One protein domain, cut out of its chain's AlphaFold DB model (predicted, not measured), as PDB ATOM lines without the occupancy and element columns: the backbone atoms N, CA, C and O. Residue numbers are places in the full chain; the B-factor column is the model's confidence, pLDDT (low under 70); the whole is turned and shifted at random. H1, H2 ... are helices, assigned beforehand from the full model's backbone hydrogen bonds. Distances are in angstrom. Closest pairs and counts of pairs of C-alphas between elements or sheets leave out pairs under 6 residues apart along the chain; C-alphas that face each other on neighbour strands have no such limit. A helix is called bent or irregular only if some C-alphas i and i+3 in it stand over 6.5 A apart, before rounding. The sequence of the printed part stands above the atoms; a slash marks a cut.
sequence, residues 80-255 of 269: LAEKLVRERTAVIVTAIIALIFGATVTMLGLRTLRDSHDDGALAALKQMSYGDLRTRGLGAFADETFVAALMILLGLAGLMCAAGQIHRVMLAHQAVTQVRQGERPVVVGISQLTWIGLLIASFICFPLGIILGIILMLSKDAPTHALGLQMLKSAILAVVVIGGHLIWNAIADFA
ATOM      1  N   LEU A  80      65.194  -3.599 122.988       63.19
ATOM      2  CA  LEU A  80      64.803  -4.885 122.411       63.19
ATOM      3  C   LEU A  80      63.285  -4.936 122.159       63.19
ATOM      4  O   LEU A  80      62.848  -5.342 121.081       63.19
ATOM      5  N   ALA A  81      62.479  -4.424 123.094       62.38
ATOM      6  CA  ALA A  81      61.039  -4.258 122.907       62.38
ATOM      7  C   ALA A  81      60.699  -3.311 121.739       62.38
ATOM      8  O   ALA A  81      59.788  -3.597 120.962       62.38
ATOM      9  N   GLU A  82      61.437  -2.212 121.564       70.50
ATOM     10  CA  GLU A  82      61.234  -1.274 120.451       70.50
ATOM     11  C   GLU A  82      61.580  -1.888 119.085       70.50
ATOM     12  O   GLU A  82      60.816  -1.718 118.128       70.50
ATOM     13  N   LYS A  83      62.663  -2.677 118.993       69.38
ATOM     14  CA  LYS A  83      62.972  -3.469 117.788       69.38
ATOM     15  C   LYS A  83      61.853  -4.461 117.470       69.38
ATOM     16  O   LYS A  83      61.365  -4.482 116.342       69.38
ATOM     17  N   LEU A  84      61.384  -5.214 118.468       66.44
ATOM     18  CA  LEU A  84      60.291  -6.178 118.297       66.44
ATOM     19  C   LEU A  84      58.996  -5.511 117.820       66.44
ATOM     20  O   LEU A  84      58.295  -6.071 116.980       66.44
ATOM     21  N   VAL A  85      58.676  -4.311 118.313       71.50
ATOM     22  CA  VAL A  85      57.506  -3.545 117.854       71.50
ATOM     23  C   VAL A  85      57.655  -3.128 116.390       71.50
ATOM     24  O   VAL A  85      56.687  -3.231 115.636       71.50
ATOM     25  N   ARG A  86      58.854  -2.705 115.970       74.81
ATOM     26  CA  ARG A  86      59.133  -2.306 114.582       74.81
ATOM     27  C   ARG A  86      59.091  -3.497 113.620       74.81
ATOM     28  O   ARG A  86      58.537  -3.387 112.529       74.81
ATOM     29  N   GLU A  87      59.619  -4.644 114.037       72.06
ATOM     30  CA  GLU A  87      59.652  -5.875 113.236       72.06
ATOM     31  C   GLU A  87      58.316  -6.632 113.224       72.06
ATOM     32  O   GLU A  87      58.075  -7.457 112.340       72.06
ATOM     33  N   ARG A  88      57.410  -6.328 114.163       72.44
ATOM     34  CA  ARG A  88      56.125  -7.019 114.340       72.44
ATOM     35  C   ARG A  88      55.319  -7.131 113.048       72.44
ATOM     36  O   ARG A  88      54.777  -8.196 112.764       72.44
ATOM     37  N   THR A  89      55.249  -6.057 112.264       76.31
ATOM     38  CA  THR A  89      54.492  -6.047 111.005       76.31
ATOM     39  C   THR A  89      55.093  -7.020 109.995       76.31
ATOM     40  O   THR A  89      54.358  -7.798 109.393       76.31
ATOM     41  N   ALA A  90      56.421  -7.049 109.857       77.44
ATOM     42  CA  ALA A  90      57.099  -7.966 108.945       77.44
ATOM     43  C   ALA A  90      56.904  -9.433 109.367       77.44
ATOM     44  O   ALA A  90      56.615 -10.290 108.530       77.44
ATOM     45  N   VAL A  91      56.980  -9.727 110.669       77.94
ATOM     46  CA  VAL A  91      56.756 -11.085 111.195       77.94
ATOM     47  C   VAL A  91      55.306 -11.540 110.976       77.94
ATOM     48  O   VAL A  91      55.071 -12.671 110.560       77.94
ATOM     49  N   ILE A  92      54.319 -10.665 111.187       80.94
ATOM     50  CA  ILE A  92      52.904 -10.992 110.941       80.94
ATOM     51  C   ILE A  92      52.649 -11.225 109.448       80.94
ATOM     52  O   ILE A  92      52.018 -12.214 109.080       80.94
ATOM     53  N   VAL A  93      53.158 -10.346 108.583       84.44
ATOM     54  CA  VAL A  93      52.982 -10.469 107.128       84.44
ATOM     55  C   VAL A  93      53.608 -11.767 106.618       84.44
ATOM     56  O   VAL A  93      52.961 -12.510 105.881       84.44
ATOM     57  N   THR A  94      54.825 -12.097 107.055       82.94
ATOM     58  CA  THR A  94      55.484 -13.356 106.671       82.94
ATOM     59  C   THR A  94      54.750 -14.588 107.203       82.94
ATOM     60  O   THR A  94      54.648 -15.577 106.479       82.94
ATOM     61  N   ALA A  95      54.164 -14.529 108.404       85.62
ATOM     62  CA  ALA A  95      53.318 -15.602 108.932       85.62
ATOM     63  C   ALA A  95      52.055 -15.824 108.081       85.62
ATOM     64  O   ALA A  95      51.717 -16.966 107.779       85.62
ATOM     65  N   ILE A  96      51.381 -14.746 107.662       87.94
ATOM     66  CA  ILE A  96      50.185 -14.817 106.807       87.94
ATOM     67  C   ILE A  96      50.538 -15.404 105.440       87.94
ATOM     68  O   ILE A  96      49.855 -16.312 104.973       87.94
ATOM     69  N   ILE A  97      51.619 -14.928 104.815       88.62
ATOM     70  CA  ILE A  97      52.081 -15.449 103.521       88.62
ATOM     71  C   ILE A  97      52.410 -16.939 103.637       88.62
ATOM     72  O   ILE A  97      51.941 -17.725 102.817       88.62
ATOM     73  N   ALA A  98      53.158 -17.341 104.670       87.19
ATOM     74  CA  ALA A  98      53.497 -18.742 104.907       87.19
ATOM     75  C   ALA A  98      52.250 -19.610 105.137       87.19
ATOM     76  O   ALA A  98      52.196 -20.736 104.648       87.19
ATOM     77  N   LEU A  99      51.236 -19.086 105.833       91.62
ATOM     78  CA  LEU A  99      49.983 -19.794 106.085       91.62
ATOM     79  C   LEU A  99      49.178 -19.986 104.801       91.62
ATOM     80  O   LEU A  99      48.744 -21.101 104.522       91.62
ATOM     81  N   ILE A 100      49.000 -18.920 104.016       92.75
ATOM     82  CA  ILE A 100      48.267 -18.978 102.749       92.75
ATOM     83  C   ILE A 100      48.991 -19.919 101.791       92.75
ATOM     84  O   ILE A 100      48.373 -20.847 101.285       92.75
ATOM     85  N   PHE A 101      50.297 -19.728 101.590       90.62
ATOM     86  CA  PHE A 101      51.102 -20.573 100.713       90.62
ATOM     87  C   PHE A 101      51.101 -22.039 101.169       90.62
ATOM     88  O   PHE A 101      50.854 -22.937 100.369       90.62
ATOM     89  N   GLY A 102      51.312 -22.300 102.463       89.06
ATOM     90  CA  GLY A 102      51.284 -23.653 103.016       89.06
ATOM     91  C   GLY A 102      49.927 -24.330 102.818       89.06
ATOM     92  O   GLY A 102      49.865 -25.472 102.359       89.06
ATOM     93  N   ALA A 103      48.829 -23.620 103.091       93.25
ATOM     94  CA  ALA A 103      47.477 -24.139 102.911       93.25
ATOM     95  C   ALA A 103      47.143 -24.398 101.435       93.25
ATOM     96  O   ALA A 103      46.637 -25.473 101.111       93.25
ATOM     97  N   THR A 104      47.447 -23.459 100.531       92.94
ATOM     98  CA  THR A 104      47.144 -23.616  99.101       92.94
ATOM     99  C   THR A 104      47.947 -24.745  98.472       92.94
ATOM    100  O   THR A 104      47.366 -25.563  97.765       92.94
ATOM    101  N   VAL A 105      49.247 -24.842  98.765       92.75
ATOM    102  CA  VAL A 105      50.110 -25.906  98.234       92.75
ATOM    103  C   VAL A 105      49.696 -27.273  98.783       92.75
ATOM    104  O   VAL A 105      49.601 -28.231  98.017       92.75
ATOM    105  N   THR A 106      49.350 -27.365 100.074       92.50
ATOM    106  CA  THR A 106      48.825 -28.616 100.654       92.50
ATOM    107  C   THR A 106      47.510 -29.023  99.987       92.50
ATOM    108  O   THR A 106      47.343 -30.180  99.610       92.50
ATOM    109  N   MET A 107      46.575 -28.082  99.806       92.25
ATOM    110  CA  MET A 107      45.300 -28.358  99.136       92.25
ATOM    111  C   MET A 107      45.493 -28.768  97.677       92.25
ATOM    112  O   MET A 107      44.791 -29.663  97.215       92.25
ATOM    113  N   LEU A 108      46.425 -28.139  96.959       91.25
ATOM    114  CA  LEU A 108      46.733 -28.491  95.577       91.25
ATOM    115  C   LEU A 108      47.300 -29.911  95.497       91.25
ATOM    116  O   LEU A 108      46.781 -30.709  94.729       91.25
ATOM    117  N   GLY A 109      48.263 -30.259  96.357       87.06
ATOM    118  CA  GLY A 109      48.793 -31.621  96.451       87.06
ATOM    119  C   GLY A 109      47.718 -32.658  96.775       87.06
ATOM    120  O   GLY A 109      47.643 -33.687  96.114       87.06
ATOM    121  N   LEU A 110      46.824 -32.370  97.727       88.19
ATOM    122  CA  LEU A 110      45.705 -33.260  98.054       88.19
ATOM    123  C   LEU A 110      44.693 -33.401  96.909       88.19
ATOM    124  O   LEU A 110      44.135 -34.482  96.734       88.19
ATOM    125  N   ARG A 111      44.439 -32.330  96.145       87.81
ATOM    126  CA  ARG A 111      43.560 -32.371  94.966       87.81
ATOM    127  C   ARG A 111      44.169 -33.208  93.856       87.81
ATOM    128  O   ARG A 111      43.506 -34.128  93.406       87.81
ATOM    129  N   THR A 112      45.433 -32.970  93.507       86.31
ATOM    130  CA  THR A 112      46.147 -33.788  92.517       86.31
ATOM    131  C   THR A 112      46.098 -35.266  92.902       86.31
ATOM    132  O   THR A 112      45.725 -36.095  92.090       86.31
ATOM    133  N   LEU A 113      46.344 -35.601  94.173       84.06
ATOM    134  CA  LEU A 113      46.281 -36.990  94.638       84.06
ATOM    135  C   LEU A 113      44.887 -37.624  94.535       84.06
ATOM    136  O   LEU A 113      44.771 -38.833  94.363       84.06
ATOM    137  N   ARG A 114      43.836 -36.820  94.713       83.38
ATOM    138  CA  ARG A 114      42.444 -37.269  94.627       83.38
ATOM    139  C   ARG A 114      41.990 -37.431  93.181       83.38
ATOM    140  O   ARG A 114      41.231 -38.348  92.908       83.38
ATOM    141  N   ASP A 115      42.436 -36.550  92.294       81.31
ATOM    142  CA  ASP A 115      42.059 -36.573  90.882       81.31
ATOM    143  C   ASP A 115      42.792 -37.698  90.129       81.31
ATOM    144  O   ASP A 115      42.223 -38.292  89.218       81.31
ATOM    145  N   SER A 116      44.020 -38.044  90.540       74.75
ATOM    146  CA  SER A 116      44.801 -39.130  89.928       74.75
ATOM    147  C   SER A 116      44.431 -40.536  90.438       74.75
ATOM    148  O   SER A 116      44.826 -41.521  89.816       74.75
ATOM    149  N   HIS A 117      43.700 -40.670  91.556       75.56
ATOM    150  CA  HIS A 117      43.334 -41.972  92.138       75.56
ATOM    151  C   HIS A 117      41.902 -42.014  92.694       75.56
ATOM    152  O   HIS A 117      41.608 -41.426  93.738       75.56
ATOM    153  N   ASP A 118      41.053 -42.838  92.070       70.69
ATOM    154  CA  ASP A 118      39.656 -43.066  92.478       70.69
ATOM    155  C   ASP A 118      39.518 -43.676  93.888       70.69
ATOM    156  O   ASP A 118      38.564 -43.379  94.609       70.69
ATOM    157  N   ASP A 119      40.506 -44.464  94.331       71.81
ATOM    158  CA  ASP A 119      40.542 -45.096  95.665       71.81
ATOM    159  C   ASP A 119      40.884 -44.110  96.805       71.81
ATOM    160  O   ASP A 119      40.891 -44.466  97.990       71.81
ATOM    161  N   GLY A 120      41.165 -42.851  96.460       69.50
ATOM    162  CA  GLY A 120      41.451 -41.768  97.389       69.50
ATOM    163  C   GLY A 120      42.934 -41.573  97.723       69.50
ATOM    164  O   GLY A 120      43.780 -42.461  97.611       69.50
ATOM    165  N   ALA A 121      43.240 -40.371  98.215       69.06
ATOM    166  CA  ALA A 121      44.595 -39.875  98.473       69.06
ATOM    167  C   ALA A 121      45.453 -40.794  99.372       69.06
ATOM    168  O   ALA A 121      46.650 -40.974  99.146       69.06
ATOM    169  N   LEU A 122      44.856 -41.399 100.401       72.50
ATOM    170  CA  LEU A 122      45.596 -42.233 101.352       72.50
ATOM    171  C   LEU A 122      46.017 -43.583 100.743       72.50
ATOM    172  O   LEU A 122      47.072 -44.115 101.087       72.50
ATOM    173  N   ALA A 123      45.196 -44.134  99.846       73.62
ATOM    174  CA  ALA A 123      45.495 -45.375  99.140       73.62
ATOM    175  C   ALA A 123      46.618 -45.158  98.118       73.62
ATOM    176  O   ALA A 123      47.558 -45.951  98.081       73.62
ATOM    177  N   ALA A 124      46.580 -44.036  97.394       70.69
ATOM    178  CA  ALA A 124      47.622 -43.615  96.457       70.69
ATOM    179  C   ALA A 124      49.012 -43.526  97.116       70.69
ATOM    180  O   ALA A 124      49.979 -44.120  96.643       70.69
ATOM    181  N   LEU A 125      49.100 -42.868  98.278       70.94
ATOM    182  CA  LEU A 125      50.343 -42.783  99.061       70.94
ATOM    183  C   LEU A 125      50.853 -44.155  99.519       70.94
ATOM    184  O   LEU A 125      52.059 -44.369  99.597       70.94
ATOM    185  N   LYS A 126      49.949 -45.088  99.832       77.00
ATOM    186  CA  LYS A 126      50.313 -46.429 100.307       77.00
ATOM    187  C   LYS A 126      50.800 -47.343  99.181       77.00
ATOM    188  O   LYS A 126      51.616 -48.226  99.430       77.00
ATOM    189  N   GLN A 127      50.286 -47.153  97.970       71.81
ATOM    190  CA  GLN A 127      50.679 -47.922  96.786       71.81
ATOM    191  C   GLN A 127      52.013 -47.452  96.194       71.81
ATOM    192  O   GLN A 127      52.604 -48.151  95.373       71.81
ATOM    193  N   MET A 128      52.516 -46.302  96.640       68.81
ATOM    194  CA  MET A 128      53.792 -45.758  96.213       68.81
ATOM    195  C   MET A 128      54.958 -46.661  96.646       68.81
ATOM    196  O   MET A 128      55.384 -46.668  97.803       68.81
ATOM    197  N   SER A 129      55.493 -47.432  95.698       74.94
ATOM    198  CA  SER A 129      56.618 -48.334  95.933       74.94
ATOM    199  C   SER A 129      57.951 -47.610  95.704       74.94
ATOM    200  O   SER A 129      58.182 -46.974  94.673       74.94
ATOM    201  N   TYR A 130      58.872 -47.725  96.667       68.62
ATOM    202  CA  TYR A 130      60.238 -47.210  96.509       68.62
ATOM    203  C   TYR A 130      60.970 -47.888  95.338       68.62
ATOM    204  O   TYR A 130      61.805 -47.263  94.687       68.62
ATOM    205  N   GLY A 131      60.640 -49.152  95.049       69.56
ATOM    206  CA  GLY A 131      61.205 -49.897  93.926       69.56
ATOM    207  C   GLY A 131      60.886 -49.249  92.578       69.56
ATOM    208  O   GLY A 131      61.797 -49.057  91.778       69.56
ATOM    209  N   ASP A 132      59.636 -48.832  92.369       69.88
ATOM    210  CA  ASP A 132      59.201 -48.176  91.126       69.88
ATOM    211  C   ASP A 132      59.741 -46.754  90.992       69.88
ATOM    212  O   ASP A 132      60.115 -46.311  89.907       69.88
ATOM    213  N   LEU A 133      59.837 -46.023  92.103       68.81
ATOM    214  CA  LEU A 133      60.459 -44.698  92.103       68.81
ATOM    215  C   LEU A 133      61.946 -44.781  91.746       68.81
ATOM    216  O   LEU A 133      62.446 -43.984  90.952       68.81
ATOM    217  N   ARG A 134      62.641 -45.784  92.291       69.50
ATOM    218  CA  ARG A 134      64.061 -46.027  92.026       69.50
ATOM    219  C   ARG A 134      64.321 -46.392  90.565       69.50
ATOM    220  O   ARG A 134      65.316 -45.936  90.004       69.50
ATOM    221  N   THR A 135      63.466 -47.208  89.949       69.25
ATOM    222  CA  THR A 135      63.621 -47.586  88.533       69.25
ATOM    223  C   THR A 135      63.318 -46.421  87.595       69.25
ATOM    224  O   THR A 135      63.968 -46.292  86.561       69.25
ATOM    225  N   ARG A 136      62.389 -45.531  87.965       69.19
ATOM    226  CA  ARG A 136      62.033 -44.346  87.168       69.19
ATOM    227  C   ARG A 136      63.054 -43.205  87.253       69.19
ATOM    228  O   ARG A 136      63.122 -42.400  86.325       69.19
ATOM    229  N   GLY A 137      63.857 -43.103  88.316       72.06
ATOM    230  CA  GLY A 137      64.868 -42.045  88.455       72.06
ATOM    231  C   GLY A 137      64.253 -40.638  88.374       72.06
ATOM    232  O   GLY A 137      63.346 -40.322  89.134       72.06
ATOM    233  N   LEU A 138      64.688 -39.791  87.425       66.56
ATOM    234  CA  LEU A 138      64.058 -38.473  87.183       66.56
ATOM    235  C   LEU A 138      62.621 -38.565  86.668       66.56
ATOM    236  O   LEU A 138      61.849 -37.634  86.878       66.56
ATOM    237  N   GLY A 139      62.244 -39.684  86.045       66.19
ATOM    238  CA  GLY A 139      60.862 -39.954  85.654       66.19
ATOM    239  C   GLY A 139      59.913 -40.029  86.853       66.19
ATOM    240  O   GLY A 139      58.711 -39.881  86.674       66.19
ATOM    241  N   ALA A 140      60.428 -40.177  88.080       71.38
ATOM    242  CA  ALA A 140      59.624 -40.042  89.291       71.38
ATOM    243  C   ALA A 140      59.037 -38.628  89.446       71.38
ATOM    244  O   ALA A 140      57.930 -38.493  89.939       71.38
ATOM    245  N   PHE A 141      59.707 -37.573  88.964       73.50
ATOM    246  CA  PHE A 141      59.135 -36.217  88.955       73.50
ATOM    247  C   PHE A 141      58.061 -36.013  87.876       73.50
ATOM    248  O   PHE A 141      57.406 -34.977  87.871       73.50
ATOM    249  N   ALA A 142      57.879 -36.976  86.971       74.75
ATOM    250  CA  ALA A 142      56.744 -37.013  86.053       74.75
ATOM    251  C   ALA A 142      55.564 -37.826  86.619       74.75
ATOM    252  O   ALA A 142      54.476 -37.786  86.055       74.75
ATOM    253  N   ASP A 143      55.766 -38.555  87.722       80.69
ATOM    254  CA  ASP A 143      54.710 -39.285  88.415       80.69
ATOM    255  C   ASP A 143      53.884 -38.308  89.264       80.69
ATOM    256  O   ASP A 143      54.393 -37.682  90.201       80.69
ATOM    257  N   GLU A 144      52.603 -38.164  88.926       81.88
ATOM    258  CA  GLU A 144      51.699 -37.201  89.568       81.88
ATOM    259  C   GLU A 144      51.582 -37.450  91.074       81.88
ATOM    260  O   GLU A 144      51.581 -36.505  91.865       81.88
ATOM    261  N   THR A 145      51.581 -38.720  91.486       83.69
ATOM    262  CA  THR A 145      51.566 -39.134  92.891       83.69
ATOM    263  C   THR A 145      52.806 -38.685  93.653       83.69
ATOM    264  O   THR A 145      52.690 -38.191  94.778       83.69
ATOM    265  N   PHE A 146      53.993 -38.799  93.055       83.50
ATOM    266  CA  PHE A 146      55.235 -38.339  93.675       83.50
ATOM    267  C   PHE A 146      55.319 -36.823  93.793       83.50
ATOM    268  O   PHE A 146      55.641 -36.308  94.868       83.50
ATOM    269  N   VAL A 147      54.956 -36.099  92.739       85.44
ATOM    270  CA  VAL A 147      54.923 -34.631  92.770       85.44
ATOM    271  C   VAL A 147      53.907 -34.129  93.793       85.44
ATOM    272  O   VAL A 147      54.205 -33.226  94.576       85.44
ATOM    273  N   ALA A 148      52.726 -34.738  93.849       86.75
ATOM    274  CA  ALA A 148      51.693 -34.370  94.803       86.75
ATOM    275  C   ALA A 148      52.097 -34.677  96.257       86.75
ATOM    276  O   ALA A 148      51.864 -33.846  97.137       86.75
ATOM    277  N   ALA A 149      52.781 -35.797  96.520       87.75
ATOM    278  CA  ALA A 149      53.348 -36.089  97.840       87.75
ATOM    279  C   ALA A 149      54.399 -35.043  98.263       87.75
ATOM    280  O   ALA A 149      54.368 -34.557  99.397       87.75
ATOM    281  N   LEU A 150      55.287 -34.634  97.347       88.38
ATOM    282  CA  LEU A 150      56.252 -33.558  97.591       88.38
ATOM    283  C   LEU A 150      55.565 -32.211  97.851       88.38
ATOM    284  O   LEU A 150      55.982 -31.485  98.756       88.38
ATOM    285  N   MET A 151      54.494 -31.888  97.118       89.69
ATOM    286  CA  MET A 151      53.696 -30.684  97.370       89.69
ATOM    287  C   MET A 151      53.052 -30.714  98.758       89.69
ATOM    288  O   MET A 151      53.108 -29.715  99.468       89.69
ATOM    289  N   ILE A 152      52.500 -31.849  99.194       90.38
ATOM    290  CA  ILE A 152      51.930 -31.977 100.544       90.38
ATOM    291  C   ILE A 152      53.010 -31.750 101.609       90.38
ATOM    292  O   ILE A 152      52.787 -30.983 102.544       90.38
ATOM    293  N   LEU A 153      54.191 -32.356 101.461       90.81
ATOM    294  CA  LEU A 153      55.299 -32.165 102.403       90.81
ATOM    295  C   LEU A 153      55.784 -30.709 102.440       90.81
ATOM    296  O   LEU A 153      56.015 -30.163 103.520       90.81
ATOM    297  N   LEU A 154      55.891 -30.058 101.279       91.50
ATOM    298  CA  LEU A 154      56.258 -28.645 101.183       91.50
ATOM    299  C   LEU A 154      55.185 -27.732 101.798       91.50
ATOM    300  O   LEU A 154      55.506 -26.763 102.487       91.50
ATOM    301  N   GLY A 155      53.910 -28.054 101.589       90.38
ATOM    302  CA  GLY A 155      52.785 -27.339 102.178       90.38
ATOM    303  C   GLY A 155      52.749 -27.465 103.703       90.38
ATOM    304  O   GLY A 155      52.635 -26.454 104.400       90.38
ATOM    305  N   LEU A 156      52.956 -28.676 104.235       92.69
ATOM    306  CA  LEU A 156      53.094 -28.927 105.673       92.69
ATOM    307  C   LEU A 156      54.278 -28.160 106.271       92.69
ATOM    308  O   LEU A 156      54.133 -27.548 107.328       92.69
ATOM    309  N   ALA A 157      55.418 -28.118 105.579       91.62
ATOM    310  CA  ALA A 157      56.561 -27.307 105.984       91.62
ATOM    311  C   ALA A 157      56.203 -25.810 106.072       91.62
ATOM    312  O   ALA A 157      56.535 -25.151 107.060       91.62
ATOM    313  N   GLY A 158      55.456 -25.285 105.094       88.06
ATOM    314  CA  GLY A 158      54.922 -23.918 105.123       88.06
ATOM    315  C   GLY A 158      53.993 -23.655 106.314       88.06
ATOM    316  O   GLY A 158      54.123 -22.632 106.991       88.06
ATOM    317  N   LEU A 159      53.111 -24.606 106.637       91.69
ATOM    318  CA  LEU A 159      52.218 -24.522 107.799       91.69
ATOM    319  C   LEU A 159      52.982 -24.566 109.131       91.69
ATOM    320  O   LEU A 159      52.658 -23.806 110.044       91.69
ATOM    321  N   MET A 160      54.028 -25.391 109.245       90.94
ATOM    322  CA  MET A 160      54.913 -25.408 110.419       90.94
ATOM    323  C   MET A 160      55.639 -24.072 110.594       90.94
ATOM    324  O   MET A 160      55.711 -23.546 111.709       90.94
ATOM    325  N   CYS A 161      56.119 -23.482 109.497       87.88
ATOM    326  CA  CYS A 161      56.700 -22.144 109.505       87.88
ATOM    327  C   CYS A 161      55.695 -21.102 110.006       87.88
ATOM    328  O   CYS A 161      56.033 -20.333 110.907       87.88
ATOM    329  N   ALA A 162      54.463 -21.113 109.492       87.56
ATOM    330  CA  ALA A 162      53.402 -20.210 109.930       87.56
ATOM    331  C   ALA A 162      53.087 -20.369 111.426       87.56
ATOM    332  O   ALA A 162      53.077 -19.381 112.158       87.56
ATOM    333  N   ALA A 163      52.911 -21.604 111.904       88.12
ATOM    334  CA  ALA A 163      52.666 -21.895 113.316       88.12
ATOM    335  C   ALA A 163      53.808 -21.391 114.215       88.12
ATOM    336  O   ALA A 163      53.566 -20.768 115.251       88.12
ATOM    337  N   GLY A 164      55.059 -21.598 113.799       83.88
ATOM    338  CA  GLY A 164      56.221 -21.108 114.534       83.88
ATOM    339  C   GLY A 164      56.331 -19.578 114.557       83.88
ATOM    340  O   GLY A 164      56.672 -19.017 115.600       83.88
ATOM    341  N   GLN A 165      55.968 -18.887 113.469       85.56
ATOM    342  CA  GLN A 165      55.915 -17.418 113.449       85.56
ATOM    343  C   GLN A 165      54.770 -16.872 114.313       85.56
ATOM    344  O   GLN A 165      54.967 -15.899 115.038       85.56
ATOM    345  N   ILE A 166      53.599 -17.519 114.316       84.88
ATOM    346  CA  ILE A 166      52.477 -17.152 115.196       84.88
ATOM    347  C   ILE A 166      52.899 -17.266 116.665       84.88
ATOM    348  O   ILE A 166      52.698 -16.330 117.441       84.88
ATOM    349  N   HIS A 167      53.558 -18.367 117.034       83.69
ATOM    350  CA  HIS A 167      54.094 -18.545 118.381       83.69
ATOM    351  C   HIS A 167      55.103 -17.446 118.747       83.69
ATOM    352  O   HIS A 167      55.031 -16.868 119.832       83.69
ATOM    353  N   ARG A 168      55.992 -17.077 117.814       78.94
ATOM    354  CA  ARG A 168      56.950 -15.979 118.000       78.94
ATOM    355  C   ARG A 168      56.259 -14.632 118.228       78.94
ATOM    356  O   ARG A 168      56.693 -13.876 119.092       78.94
ATOM    357  N   VAL A 169      55.173 -14.334 117.510       79.62
ATOM    358  CA  VAL A 169      54.387 -13.100 117.710       79.62
ATOM    359  C   VAL A 169      53.733 -13.077 119.092       79.62
ATOM    360  O   VAL A 169      53.717 -12.029 119.737       79.62
ATOM    361  N   MET A 170      53.222 -14.217 119.569       81.56
ATOM    362  CA  MET A 170      52.646 -14.324 120.914       81.56
ATOM    363  C   MET A 170      53.699 -14.073 122.000       81.56
ATOM    364  O   MET A 170      53.462 -13.262 122.896       81.56
ATOM    365  N   LEU A 171      54.877 -14.696 121.883       76.94
ATOM    366  CA  LEU A 171      55.991 -14.483 122.810       76.94
ATOM    367  C   LEU A 171      56.500 -13.037 122.775       76.94
ATOM    368  O   LEU A 171      56.734 -12.443 123.823       76.94
ATOM    369  N   ALA A 172      56.605 -12.436 121.587       74.19
ATOM    370  CA  ALA A 172      56.977 -11.030 121.447       74.19
ATOM    371  C   ALA A 172      55.966 -10.100 122.125       74.19
ATOM    372  O   ALA A 172      56.353  -9.121 122.762       74.19
ATOM    373  N   HIS A 173      54.670 -10.407 122.033       78.94
ATOM    374  CA  HIS A 173      53.646  -9.635 122.725       78.94
ATOM    375  C   HIS A 173      53.795  -9.727 124.249       78.94
ATOM    376  O   HIS A 173      53.774  -8.695 124.917       78.94
ATOM    377  N   GLN A 174      54.020 -10.936 124.773       78.31
ATOM    378  CA  GLN A 174      54.249 -11.173 126.201       78.31
ATOM    379  C   GLN A 174      55.511 -10.463 126.712       78.31
ATOM    380  O   GLN A 174      55.461  -9.783 127.738       78.31
ATOM    381  N   ALA A 175      56.613 -10.535 125.961       69.50
ATOM    382  CA  ALA A 175      57.854  -9.846 126.298       69.50
ATOM    383  C   ALA A 175      57.646  -8.324 126.379       69.50
ATOM    384  O   ALA A 175      58.043  -7.693 127.355       69.50
ATOM    385  N   VAL A 176      56.937  -7.724 125.415       73.56
ATOM    386  CA  VAL A 176      56.627  -6.282 125.439       73.56
ATOM    387  C   VAL A 176      55.751  -5.912 126.641       73.56
ATOM    388  O   VAL A 176      55.959  -4.859 127.246       73.56
ATOM    389  N   THR A 177      54.776  -6.749 127.010       76.06
ATOM    390  CA  THR A 177      53.944  -6.491 128.197       76.06
ATOM    391  C   THR A 177      54.741  -6.570 129.498       76.06
ATOM    392  O   THR A 177      54.562  -5.703 130.347       76.06
ATOM    393  N   GLN A 178      55.672  -7.518 129.618       73.62
ATOM    394  CA  GLN A 178      56.543  -7.669 130.791       73.62
ATOM    395  C   GLN A 178      57.499  -6.484 130.946       73.62
ATOM    396  O   GLN A 178      57.607  -5.917 132.031       73.62
ATOM    397  N   VAL A 179      58.096  -6.010 129.845       70.50
ATOM    398  CA  VAL A 179      58.952  -4.808 129.865       70.50
ATOM    399  C   VAL A 179      58.167  -3.574 130.316       70.50
ATOM    400  O   VAL A 179      58.675  -2.764 131.092       70.50
ATOM    401  N   ARG A 180      56.904  -3.431 129.887       72.75
ATOM    402  CA  ARG A 180      56.028  -2.334 130.345       72.75
ATOM    403  C   ARG A 180      55.700  -2.418 131.835       72.75
ATOM    404  O   ARG A 180      55.481  -1.381 132.452       72.75
ATOM    405  N   GLN A 181      55.670  -3.623 132.394       74.19
ATOM    406  CA  GLN A 181      55.419  -3.880 133.813       74.19
ATOM    407  C   GLN A 181      56.696  -3.810 134.669       74.19
ATOM    408  O   GLN A 181      56.611  -3.871 135.891       74.19
ATOM    409  N   GLY A 182      57.872  -3.623 134.056       62.00
ATOM    410  CA  GLY A 182      59.157  -3.597 134.761       62.00
ATOM    411  C   GLY A 182      59.690  -4.984 135.135       62.00
ATOM    412  O   GLY A 182      60.609  -5.080 135.946       62.00
ATOM    413  N   GLU A 183      59.129  -6.043 134.552       69.62
ATOM    414  CA  GLU A 183      59.572  -7.426 134.727       69.62
ATOM    415  C   GLU A 183      60.627  -7.814 133.680       69.62
ATOM    416  O   GLU A 183      60.747  -7.185 132.626       69.62
ATOM    417  N   ARG A 184      61.396  -8.876 133.960       63.06
ATOM    418  CA  ARG A 184      62.388  -9.406 133.011       63.06
ATOM    419  C   ARG A 184      61.675 -10.054 131.815       63.06
ATOM    420  O   ARG A 184      60.845 -10.937 132.042       63.06
ATOM    421  N   PRO A 185      61.997  -9.674 130.567       61.94
ATOM    422  CA  PRO A 185      61.326 -10.216 129.392       61.94
ATOM    423  C   PRO A 185      61.681 -11.681 129.131       61.94
ATOM    424  O   PRO A 185      62.823 -12.112 129.301       61.94
ATOM    425  N   VAL A 186      60.709 -12.439 128.621       65.19
ATOM    426  CA  VAL A 186      60.959 -13.754 128.016       65.19
ATOM    427  C   VAL A 186      61.791 -13.591 126.737       65.19
ATOM    428  O   VAL A 186      61.495 -12.751 125.886       65.19
ATOM    429  N   VAL A 187      62.820 -14.428 126.578       61.62
ATOM    430  CA  VAL A 187      63.678 -14.452 125.384       61.62
ATOM    431  C   VAL A 187      62.873 -14.917 124.166       61.62
ATOM    432  O   VAL A 187      62.367 -16.039 124.129       61.62
ATOM    433  N   VAL A 188      62.767 -14.063 123.145       62.56
ATOM    434  CA  VAL A 188      62.025 -14.348 121.907       62.56
ATOM    435  C   VAL A 188      62.987 -14.879 120.842       62.56
ATOM    436  O   VAL A 188      63.650 -14.111 120.149       62.56
ATOM    437  N   GLY A 189      63.063 -16.202 120.706       63.47
ATOM    438  CA  GLY A 189      63.874 -16.879 119.688       63.47
ATOM    439  C   GLY A 189      63.096 -17.286 118.432       63.47
ATOM    440  O   GLY A 189      61.872 -17.148 118.346       63.47
ATOM    441  N   ILE A 190      63.814 -17.834 117.447       70.25
ATOM    442  CA  ILE A 190      63.196 -18.541 116.318       70.25
ATOM    443  C   ILE A 190      62.598 -19.849 116.854       70.25
ATOM    444  O   ILE A 190      63.279 -20.617 117.529       70.25
ATOM    445  N   SER A 191      61.323 -20.106 116.557       78.75
ATOM    446  CA  SER A 191      60.648 -21.327 117.003       78.75
ATOM    447  C   SER A 191      61.249 -22.575 116.346       78.75
ATOM    448  O   SER A 191      61.543 -22.575 115.148       78.75
ATOM    449  N   GLN A 192      61.347 -23.666 117.113       79.94
ATOM    450  CA  GLN A 192      61.768 -24.985 116.618       79.94
ATOM    451  C   GLN A 192      60.888 -25.470 115.453       79.94
ATOM    452  O   GLN A 192      61.374 -26.097 114.517       79.94
ATOM    453  N   LEU A 193      59.600 -25.106 115.458       82.94
ATOM    454  CA  LEU A 193      58.669 -25.404 114.364       82.94
ATOM    455  C   LEU A 193      59.083 -24.728 113.052       82.94
ATOM    456  O   LEU A 193      59.047 -25.358 111.997       82.94
ATOM    457  N   THR A 194      59.516 -23.467 113.117       83.94
ATOM    458  CA  THR A 194      60.006 -22.729 111.945       83.94
ATOM    459  C   THR A 194      61.334 -23.294 111.457       83.94
ATOM    460  O   THR A 194      61.541 -23.397 110.252       83.94
ATOM    461  N   TRP A 195      62.207 -23.710 112.377       84.88
ATOM    462  CA  TRP A 195      63.454 -24.404 112.053       84.88
ATOM    463  C   TRP A 195      63.200 -25.680 111.251       84.88
ATOM    464  O   TRP A 195      63.710 -25.828 110.144       84.88
ATOM    465  N   ILE A 196      62.362 -26.575 111.776       87.56
ATOM    466  CA  ILE A 196      62.054 -27.851 111.122       87.56
ATOM    467  C   ILE A 196      61.368 -27.612 109.771       87.56
ATOM    468  O   ILE A 196      61.758 -28.219 108.775       87.56
ATOM    469  N   GLY A 197      60.400 -26.692 109.711       85.94
ATOM    470  CA  GLY A 197      59.722 -26.338 108.462       85.94
ATOM    471  C   GLY A 197      60.692 -25.829 107.391       85.94
ATOM    472  O   GLY A 197      60.655 -26.294 106.254       85.94
ATOM    473  N   LEU A 198      61.624 -24.942 107.748       87.00
ATOM    474  CA  LEU A 198      62.630 -24.428 106.814       87.00
ATOM    475  C   LEU A 198      63.618 -25.502 106.348       87.00
ATOM    476  O   LEU A 198      64.009 -25.490 105.182       87.00
ATOM    477  N   LEU A 199      63.997 -26.450 107.210       88.25
ATOM    478  CA  LEU A 199      64.871 -27.564 106.822       88.25
ATOM    479  C   LEU A 199      64.183 -28.512 105.833       88.25
ATOM    480  O   LEU A 199      64.788 -28.887 104.827       88.25
ATOM    481  N   ILE A 200      62.911 -28.848 106.070       88.69
ATOM    482  CA  ILE A 200      62.116 -29.671 105.144       88.69
ATOM    483  C   ILE A 200      61.952 -28.941 103.804       88.69
ATOM    484  O   ILE A 200      62.208 -29.520 102.749       88.69
ATOM    485  N   ALA A 201      61.591 -27.655 103.837       88.25
ATOM    486  CA  ALA A 201      61.453 -26.844 102.631       88.25
ATOM    487  C   ALA A 201      62.778 -26.721 101.859       88.25
ATOM    488  O   ALA A 201      62.774 -26.803 100.634       88.25
ATOM    489  N   SER A 202      63.906 -26.588 102.565       89.19
ATOM    490  CA  SER A 202      65.250 -26.550 101.977       89.19
ATOM    491  C   SER A 202      65.627 -27.868 101.298       89.19
ATOM    492  O   SER A 202      66.262 -27.864 100.251       89.19
ATOM    493  N   PHE A 203      65.225 -29.007 101.860       88.56
ATOM    494  CA  PHE A 203      65.487 -30.307 101.247       88.56
ATOM    495  C   PHE A 203      64.643 -30.533  99.980       88.56
ATOM    496  O   PHE A 203      65.159 -30.999  98.968       88.56
ATOM    497  N   ILE A 204      63.355 -30.174 100.020       87.06
ATOM    498  CA  ILE A 204      62.423 -30.383  98.898       87.06
ATOM    499  C   ILE A 204      62.674 -29.372  97.771       87.06
ATOM    500  O   ILE A 204      62.746 -29.739  96.602       87.06
ATOM    501  N   CYS A 205      62.828 -28.092  98.115       87.38
ATOM    502  CA  CYS A 205      63.104 -27.005  97.181       87.38
ATOM    503  C   CYS A 205      64.553 -26.531  97.350       87.38
ATOM    504  O   CYS A 205      64.823 -25.401  97.767       87.38
ATOM    505  N   PHE A 206      65.502 -27.410  97.019       86.50
ATOM    506  CA  PHE A 206      66.934 -27.168  97.215       86.50
ATOM    507  C   PHE A 206      67.480 -25.865  96.601       86.50
ATOM    508  O   PHE A 206      68.335 -25.262  97.250       86.50
ATOM    509  N   PRO A 207      67.010 -25.332  95.448       87.19
ATOM    510  CA  PRO A 207      67.519 -24.052  94.951       87.19
ATOM    511  C   PRO A 207      67.174 -22.899  95.899       87.19
ATOM    512  O   PRO A 207      68.020 -22.070  96.228       87.19
ATOM    513  N   LEU A 208      65.935 -22.881  96.392       85.00
ATOM    514  CA  LEU A 208      65.458 -21.882  97.342       85.00
ATOM    515  C   LEU A 208      66.114 -22.077  98.718       85.00
ATOM    516  O   LEU A 208      66.475 -21.097  99.366       85.00
ATOM    517  N   GLY A 209      66.350 -23.331  99.114       86.44
ATOM    518  CA  GLY A 209      67.121 -23.703 100.299       86.44
ATOM    519  C   GLY A 209      68.563 -23.189 100.285       86.44
ATOM    520  O   GLY A 209      69.021 -22.654 101.291       86.44
ATOM    521  N   ILE A 210      69.256 -23.267  99.142       89.31
ATOM    522  CA  ILE A 210      70.612 -22.714  98.969       89.31
ATOM    523  C   ILE A 210      70.587 -21.189  99.094       89.31
ATOM    524  O   ILE A 210      71.374 -20.631  99.857       89.31
ATOM    525  N   ILE A 211      69.678 -20.514  98.383       90.06
ATOM    526  CA  ILE A 211      69.592 -19.044  98.385       90.06
ATOM    527  C   ILE A 211      69.307 -18.527  99.799       90.06
ATOM    528  O   ILE A 211      70.048 -17.688 100.313       90.06
ATOM    529  N   LEU A 212      68.270 -19.054 100.458       85.62
ATOM    530  CA  LEU A 212      67.937 -18.674 101.833       85.62
ATOM    531  C   LEU A 212      69.037 -19.081 102.816       85.62
ATOM    532  O   LEU A 212      69.353 -18.307 103.714       85.62
ATOM    533  N   GLY A 213      69.643 -20.254 102.637       85.88
ATOM    534  CA  GLY A 213      70.753 -20.728 103.460       85.88
ATOM    535  C   GLY A 213      71.940 -19.767 103.435       85.88
ATOM    536  O   GLY A 213      72.445 -19.410 104.495       85.88
ATOM    537  N   ILE A 214      72.327 -19.277 102.252       88.81
ATOM    538  CA  ILE A 214      73.387 -18.268 102.093       88.81
ATOM    539  C   ILE A 214      72.986 -16.954 102.769       88.81
ATOM    540  O   ILE A 214      73.764 -16.413 103.548       88.81
ATOM    541  N   ILE A 215      71.768 -16.456 102.526       88.25
ATOM    542  CA  ILE A 215      71.289 -15.200 103.129       88.25
ATOM    543  C   ILE A 215      71.336 -15.275 104.661       88.25
ATOM    544  O   ILE A 215      71.834 -14.359 105.310       88.25
ATOM    545  N   LEU A 216      70.846 -16.370 105.245       85.62
ATOM    546  CA  LEU A 216      70.825 -16.562 106.695       85.62
ATOM    547  C   LEU A 216      72.226 -16.820 107.264       85.62
ATOM    548  O   LEU A 216      72.528 -16.362 108.362       85.62
ATOM    549  N   MET A 217      73.104 -17.489 106.517       86.44
ATOM    550  CA  MET A 217      74.508 -17.667 106.891       86.44
ATOM    551  C   MET A 217      75.267 -16.332 106.931       86.44
ATOM    552  O   MET A 217      76.206 -16.197 107.698       86.44
ATOM    553  N   LEU A 218      74.860 -15.317 106.166       86.81
ATOM    554  CA  LEU A 218      75.466 -13.979 106.238       86.81
ATOM    555  C   LEU A 218      74.957 -13.139 107.423       86.81
ATOM    556  O   LEU A 218      75.415 -12.013 107.619       86.81
ATOM    557  N   SER A 219      74.005 -13.650 108.209       79.06
ATOM    558  CA  SER A 219      73.510 -12.940 109.389       79.06
ATOM    559  C   SER A 219      74.555 -12.914 110.508       79.06
ATOM    560  O   SER A 219      75.279 -13.881 110.737       79.06
ATOM    561  N   LYS A 220      74.605 -11.793 111.237       75.06
ATOM    562  CA  LYS A 220      75.471 -11.632 112.416       75.06
ATOM    563  C   LYS A 220      74.963 -12.405 113.641       75.06
ATOM    564  O   LYS A 220      75.713 -12.623 114.587       75.06
ATOM    565  N   ASP A 221      73.699 -12.822 113.633       75.81
ATOM    566  CA  ASP A 221      73.090 -13.542 114.746       75.81
ATOM    567  C   ASP A 221      73.495 -15.021 114.706       75.81
ATOM    568  O   ASP A 221      73.071 -15.763 113.819       75.81
ATOM    569  N   ALA A 222      74.241 -15.488 115.712       74.94
ATOM    570  CA  ALA A 222      74.657 -16.888 115.844       74.94
ATOM    571  C   ALA A 222      73.543 -17.940 115.588       74.94
ATOM    572  O   ALA A 222      73.796 -18.893 114.843       74.94
ATOM    573  N   PRO A 223      72.306 -17.813 116.126       73.81
ATOM    574  CA  PRO A 223      71.248 -18.793 115.855       73.81
ATOM    575  C   PRO A 223      70.748 -18.760 114.404       73.81
ATOM    576  O   PRO A 223      70.416 -19.803 113.840       73.81
ATOM    577  N   THR A 224      70.708 -17.584 113.780       77.94
ATOM    578  CA  THR A 224      70.270 -17.409 112.390       77.94
ATOM    579  C   THR A 224      71.345 -17.907 111.421       77.94
ATOM    580  O   THR A 224      71.036 -18.620 110.465       77.94
ATOM    581  N   HIS A 225      72.615 -17.647 111.733       81.31
ATOM    582  CA  HIS A 225      73.765 -18.201 111.028       81.31
ATOM    583  C   HIS A 225      73.774 -19.736 111.084       81.31
ATOM    584  O   HIS A 225      73.932 -20.407 110.061       81.31
ATOM    585  N   ALA A 226      73.565 -20.321 112.271       85.00
ATOM    586  CA  ALA A 226      73.504 -21.773 112.447       85.00
ATOM    587  C   ALA A 226      72.368 -22.409 111.628       85.00
ATOM    588  O   ALA A 226      72.583 -23.442 110.990       85.00
ATOM    589  N   LEU A 227      71.192 -21.772 111.595       83.81
ATOM    590  CA  LEU A 227      70.076 -22.185 110.742       83.81
ATOM    591  C   LEU A 227      70.467 -22.157 109.260       83.81
ATOM    592  O   LEU A 227      70.259 -23.145 108.558       83.81
ATOM    593  N   GLY A 228      71.075 -21.061 108.792       85.44
ATOM    594  CA  GLY A 228      71.526 -20.918 107.406       85.44
ATOM    595  C   GLY A 228      72.514 -22.008 106.991       85.44
ATOM    596  O   GLY A 228      72.348 -22.641 105.947       85.44
ATOM    597  N   LEU A 229      73.483 -22.317 107.859       90.50
ATOM    598  CA  LEU A 229      74.440 -23.399 107.632       90.50
ATOM    599  C   LEU A 229      73.756 -24.772 107.547       90.50
ATOM    600  O   LEU A 229      74.125 -25.594 106.708       90.50
ATOM    601  N   GLN A 230      72.771 -25.045 108.406       90.06
ATOM    602  CA  GLN A 230      72.026 -26.305 108.352       90.06
ATOM    603  C   GLN A 230      71.147 -26.407 107.106       90.06
ATOM    604  O   GLN A 230      71.123 -27.463 106.478       90.06
ATOM    605  N   MET A 231      70.492 -25.314 106.706       88.69
ATOM    606  CA  MET A 231      69.727 -25.256 105.460       88.69
ATOM    607  C   MET A 231      70.619 -25.491 104.240       88.69
ATOM    608  O   MET A 231      70.228 -26.224 103.335       88.69
ATOM    609  N   LEU A 232      71.830 -24.931 104.224       91.00
ATOM    610  CA  LEU A 232      72.781 -25.163 103.141       91.00
ATOM    611  C   LEU A 232      73.221 -26.632 103.096       91.00
ATOM    612  O   LEU A 232      73.226 -27.244 102.030       91.00
ATOM    613  N   LYS A 233      73.524 -27.231 104.255       90.56
ATOM    614  CA  LYS A 233      73.863 -28.660 104.354       90.56
ATOM    615  C   LYS A 233      72.723 -29.554 103.871       90.56
ATOM    616  O   LYS A 233      72.984 -30.495 103.128       90.56
ATOM    617  N   SER A 234      71.477 -29.266 104.257       90.31
ATOM    618  CA  SER A 234      70.320 -30.058 103.826       90.31
ATOM    619  C   SER A 234      70.075 -29.936 102.321       90.31
ATOM    620  O   SER A 234      69.783 -30.939 101.674       90.31
ATOM    621  N   ALA A 235      70.246 -28.742 101.746       89.56
ATOM    622  CA  ALA A 235      70.091 -28.539 100.310       89.56
ATOM    623  C   ALA A 235      71.211 -29.214  99.502       89.56
ATOM    624  O   ALA A 235      70.935 -29.876  98.505       89.56
ATOM    625  N   ILE A 236      72.469 -29.120  99.952       89.12
ATOM    626  CA  ILE A 236      73.593 -29.841  99.331       89.12
ATOM    627  C   ILE A 236      73.369 -31.351  99.422       89.12
ATOM    628  O   ILE A 236      73.579 -32.056  98.439       89.12
ATOM    629  N   LEU A 237      72.897 -31.854 100.567       89.25
ATOM    630  CA  LEU A 237      72.552 -33.265 100.717       89.25
ATOM    631  C   LEU A 237      71.487 -33.685  99.697       89.25
ATOM    632  O   LEU A 237      71.647 -34.726  99.068       89.25
ATOM    633  N   ALA A 238      70.446 -32.876  99.483       87.06
ATOM    634  CA  ALA A 238      69.439 -33.146  98.461       87.06
ATOM    635  C   ALA A 238      70.061 -33.220  97.054       87.06
ATOM    636  O   ALA A 238      69.801 -34.173  96.322       87.06
ATOM    637  N   VAL A 239      70.946 -32.279  96.703       87.06
ATOM    638  CA  VAL A 239      71.678 -32.286  95.421       87.06
ATOM    639  C   VAL A 239      72.537 -33.542  95.273       87.06
ATOM    640  O   VAL A 239      72.536 -34.154  94.210       87.06
ATOM    641  N   VAL A 240      73.241 -33.959  96.327       87.44
ATOM    642  CA  VAL A 240      74.082 -35.166  96.316       87.44
ATOM    643  C   VAL A 240      73.238 -36.432  96.194       87.44
ATOM    644  O   VAL A 240      73.598 -37.322  95.434       87.44
ATOM    645  N   VAL A 241      72.112 -36.522  96.903       85.62
ATOM    646  CA  VAL A 241      71.212 -37.683  96.836       85.62
ATOM    647  C   VAL A 241      70.580 -37.792  95.451       85.62
ATOM    648  O   VAL A 241      70.628 -38.860  94.841       85.62
ATOM    649  N   ILE A 242      70.038 -36.688  94.927       81.50
ATOM    650  CA  ILE A 242      69.439 -36.651  93.591       81.50
ATOM    651  C   ILE A 242      70.519 -36.942  92.547       81.50
ATOM    652  O   ILE A 242      70.391 -37.904  91.796       81.50
ATOM    653  N   GLY A 243      71.617 -36.180  92.544       80.12
ATOM    654  CA  GLY A 243      72.717 -36.317  91.589       80.12
ATOM    655  C   GLY A 243      73.396 -37.686  91.632       80.12
ATOM    656  O   GLY A 243      73.659 -38.273  90.586       80.12
ATOM    657  N   GLY A 244      73.613 -38.244  92.824       82.00
ATOM    658  CA  GLY A 244      74.142 -39.594  93.005       82.00
ATOM    659  C   GLY A 244      73.218 -40.658  92.418       82.00
ATOM    660  O   GLY A 244      73.693 -41.584  91.761       82.00
ATOM    661  N   HIS A 245      71.900 -40.494  92.563       79.44
ATOM    662  CA  HIS A 245      70.939 -41.382  91.917       79.44
ATOM    663  C   HIS A 245      70.972 -41.258  90.384       79.44
ATOM    664  O   HIS A 245      70.891 -42.278  89.699       79.44
ATOM    665  N   LEU A 246      71.163 -40.047  89.839       76.56
ATOM    666  CA  LEU A 246      71.311 -39.837  88.389       76.56
ATOM    667  C   LEU A 246      72.540 -40.542  87.835       76.56
ATOM    668  O   LEU A 246      72.448 -41.245  86.832       76.56
ATOM    669  N   ILE A 247      73.679 -40.362  88.501       81.25
ATOM    670  CA  ILE A 247      74.944 -40.969  88.093       81.25
ATOM    671  C   ILE A 247      74.823 -42.491  88.158       81.25
ATOM    672  O   ILE A 247      75.213 -43.172  87.214       81.25
ATOM    673  N   TRP A 248      74.222 -43.026  89.224       80.69
ATOM    674  CA  TRP A 248      73.987 -44.461  89.352       80.69
ATOM    675  C   TRP A 248      73.118 -45.013  88.218       80.69
ATOM    676  O   TRP A 248      73.466 -46.029  87.621       80.69
ATOM    677  N   ASN A 249      72.008 -44.345  87.897       75.75
ATOM    678  CA  ASN A 249      71.117 -44.790  86.826       75.75
ATOM    679  C   ASN A 249      71.786 -44.685  85.449       75.75
ATOM    680  O   ASN A 249      71.610 -45.582  84.631       75.75
ATOM    681  N   ALA A 250      72.597 -43.650  85.211       77.06
ATOM    682  CA  ALA A 250      73.391 -43.544  83.992       77.06
ATOM    683  C   ALA A 250      74.396 -44.701  83.881       77.06
ATOM    684  O   ALA A 250      74.447 -45.364  82.853       77.06
ATOM    685  N   ILE A 251      75.145 -45.000  84.950       80.56
ATOM    686  CA  ILE A 251      76.098 -46.122  84.982       80.56
ATOM    687  C   ILE A 251      75.384 -47.461  84.762       80.56
ATOM    688  O   ILE A 251      75.875 -48.298  84.009       80.56
ATOM    689  N   ALA A 252      74.222 -47.669  85.386       78.00
ATOM    690  CA  ALA A 252      73.433 -48.885  85.210       78.00
ATOM    691  C   ALA A 252      72.924 -49.050  83.766       78.00
ATOM    692  O   ALA A 252      72.934 -50.166  83.247       78.00
ATOM    693  N   ASP A 253      72.523 -47.958  83.107       75.25
ATOM    694  CA  ASP A 253      72.110 -47.962  81.697       75.25
ATOM    695  C   ASP A 253      73.297 -48.187  80.742       75.25
ATOM    696  O   ASP A 253      73.170 -48.885  79.741       75.25
ATOM    697  N   PHE A 254      74.485 -47.666  81.062       74.19
ATOM    698  CA  PHE A 254      75.708 -47.997  80.320       74.19
ATOM    699  C   PHE A 254      76.068 -49.484  80.456       74.19
ATOM    700  O   PHE A 254      76.285 -50.159  79.451       74.19
ATOM    701  N   ALA A 255      76.051 -50.018  81.679       74.44
ATOM    702  CA  ALA A 255      76.383 -51.416  81.945       74.44
ATOM    703  C   ALA A 255      75.394 -52.406  81.298       74.44
ATOM    704  O   ALA A 255      75.792 -53.496  80.893       74.44
TER     705      ALA A 255
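This is residues 80 to 255 of the 269 residues of an uncharacterized protein of Armatimonadetes bacterium (UniProt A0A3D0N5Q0). A flat, loose slab of helices: the long H1 and H4 lie side by side in opposite directions, and short H5 in the middle packs between H4 and a third long helix, H7. H6 folds back along part of H7, while short H2 and H3 lie at one end of the slab, where the chain turns from H1 into H4. The printed part has 176 residues with seven named helices, H1 to H7 in chain order, and no named strand, so the class is all helix. The radius of gyration of the C-alphas is 20.1 A, and the spans are 71 by 37 by 19 A.

H1, residues 80 to 115, begins at C-alpha 80 (64.803, -4.885, 122.411) and is 50.2 A long, with a kink of 46 degrees near residue 87; it is irregular, but only just, C-alphas 86 and 89 being 7.0 A apart. H2 is residues 121 to 127, 10.2 A. H3, residues 130 to 142, 15.0 A, is irregular: C-alphas 135 and 138 are 9.2 A apart. H4, residues 144 to 181, is 55.5 A long and ends at C-alpha 181 (55.419, -3.880, 133.813). H5 is residues 192 to 204, 18.5 A, and H6 residues 206 to 217, 15.5 A. H7, residues 222 to 255, is 48.4 A long and ends at C-alpha 255 (76.383, -51.416, 81.945).

H4 is the hub, touching H1, H2, H3 and H5. H1 and H4 touch at a shallow tilt of 22 degrees, opposite ways, the closest C-alphas being those of Gly 102 and Gly 155, 4.1 A. With residues 110 to 114 alone, H1 touches H2, closest at Leu 113 and Ala 121, C-alphas 5.1 A apart. H2 and H4 only just touch, with 3 pairs of C-alphas within 8 A, the closest those of Ala 124 and Thr 145, 7.0 A. H3 and H4 touch only at the corner, and only just, with 3 such pairs, closest at Phe 141 and Val 147, C-alphas 5.9 A apart. H4, with residues 150 to 165 alone, touches H5 in a helical hairpin, closest C-alphas Ala 157 and Gly 197, 4.1 A. H5, H6 and H7 form an up-and-down bundle, each running against the one before. H5 and H6, a hairpin, stand at a steep tilt of 44 degrees, closest C-alphas Ser 202 and Gly 209, 3.8 A. H6 and H7, also a hairpin, stand at a shallow tilt of 28 degrees, closest C-alphas Gly 213 and Gly 228, 4.0 A. H7, with residues 227 to 238 alone, touches H5, closest C-alphas Phe 203 and Ala 235, 5.0 A. H3 and H7 touch about perpendicular, at 77 degrees, closest C-alphas Gly 137 and Leu 246, 6.8 A. H4 and H7 are apart. Every O i to N i+4 pair is within hydrogen-bond range in H2, H4, H5, H6 and H7; H1 has 30 of 32, and H3 has 4 of 9, beside 8 of 10 O i to N i+3 pairs.

The C-alphas farthest apart, of Gln 181 and Ala 255, are 73.4 A apart. The printed part has no cut and no long link; H4 to H5 is short, the others tight. Mean pLDDT of the printed part is 80.6; 25 residues are under 70, among them 130 to 136 and 182 to 189.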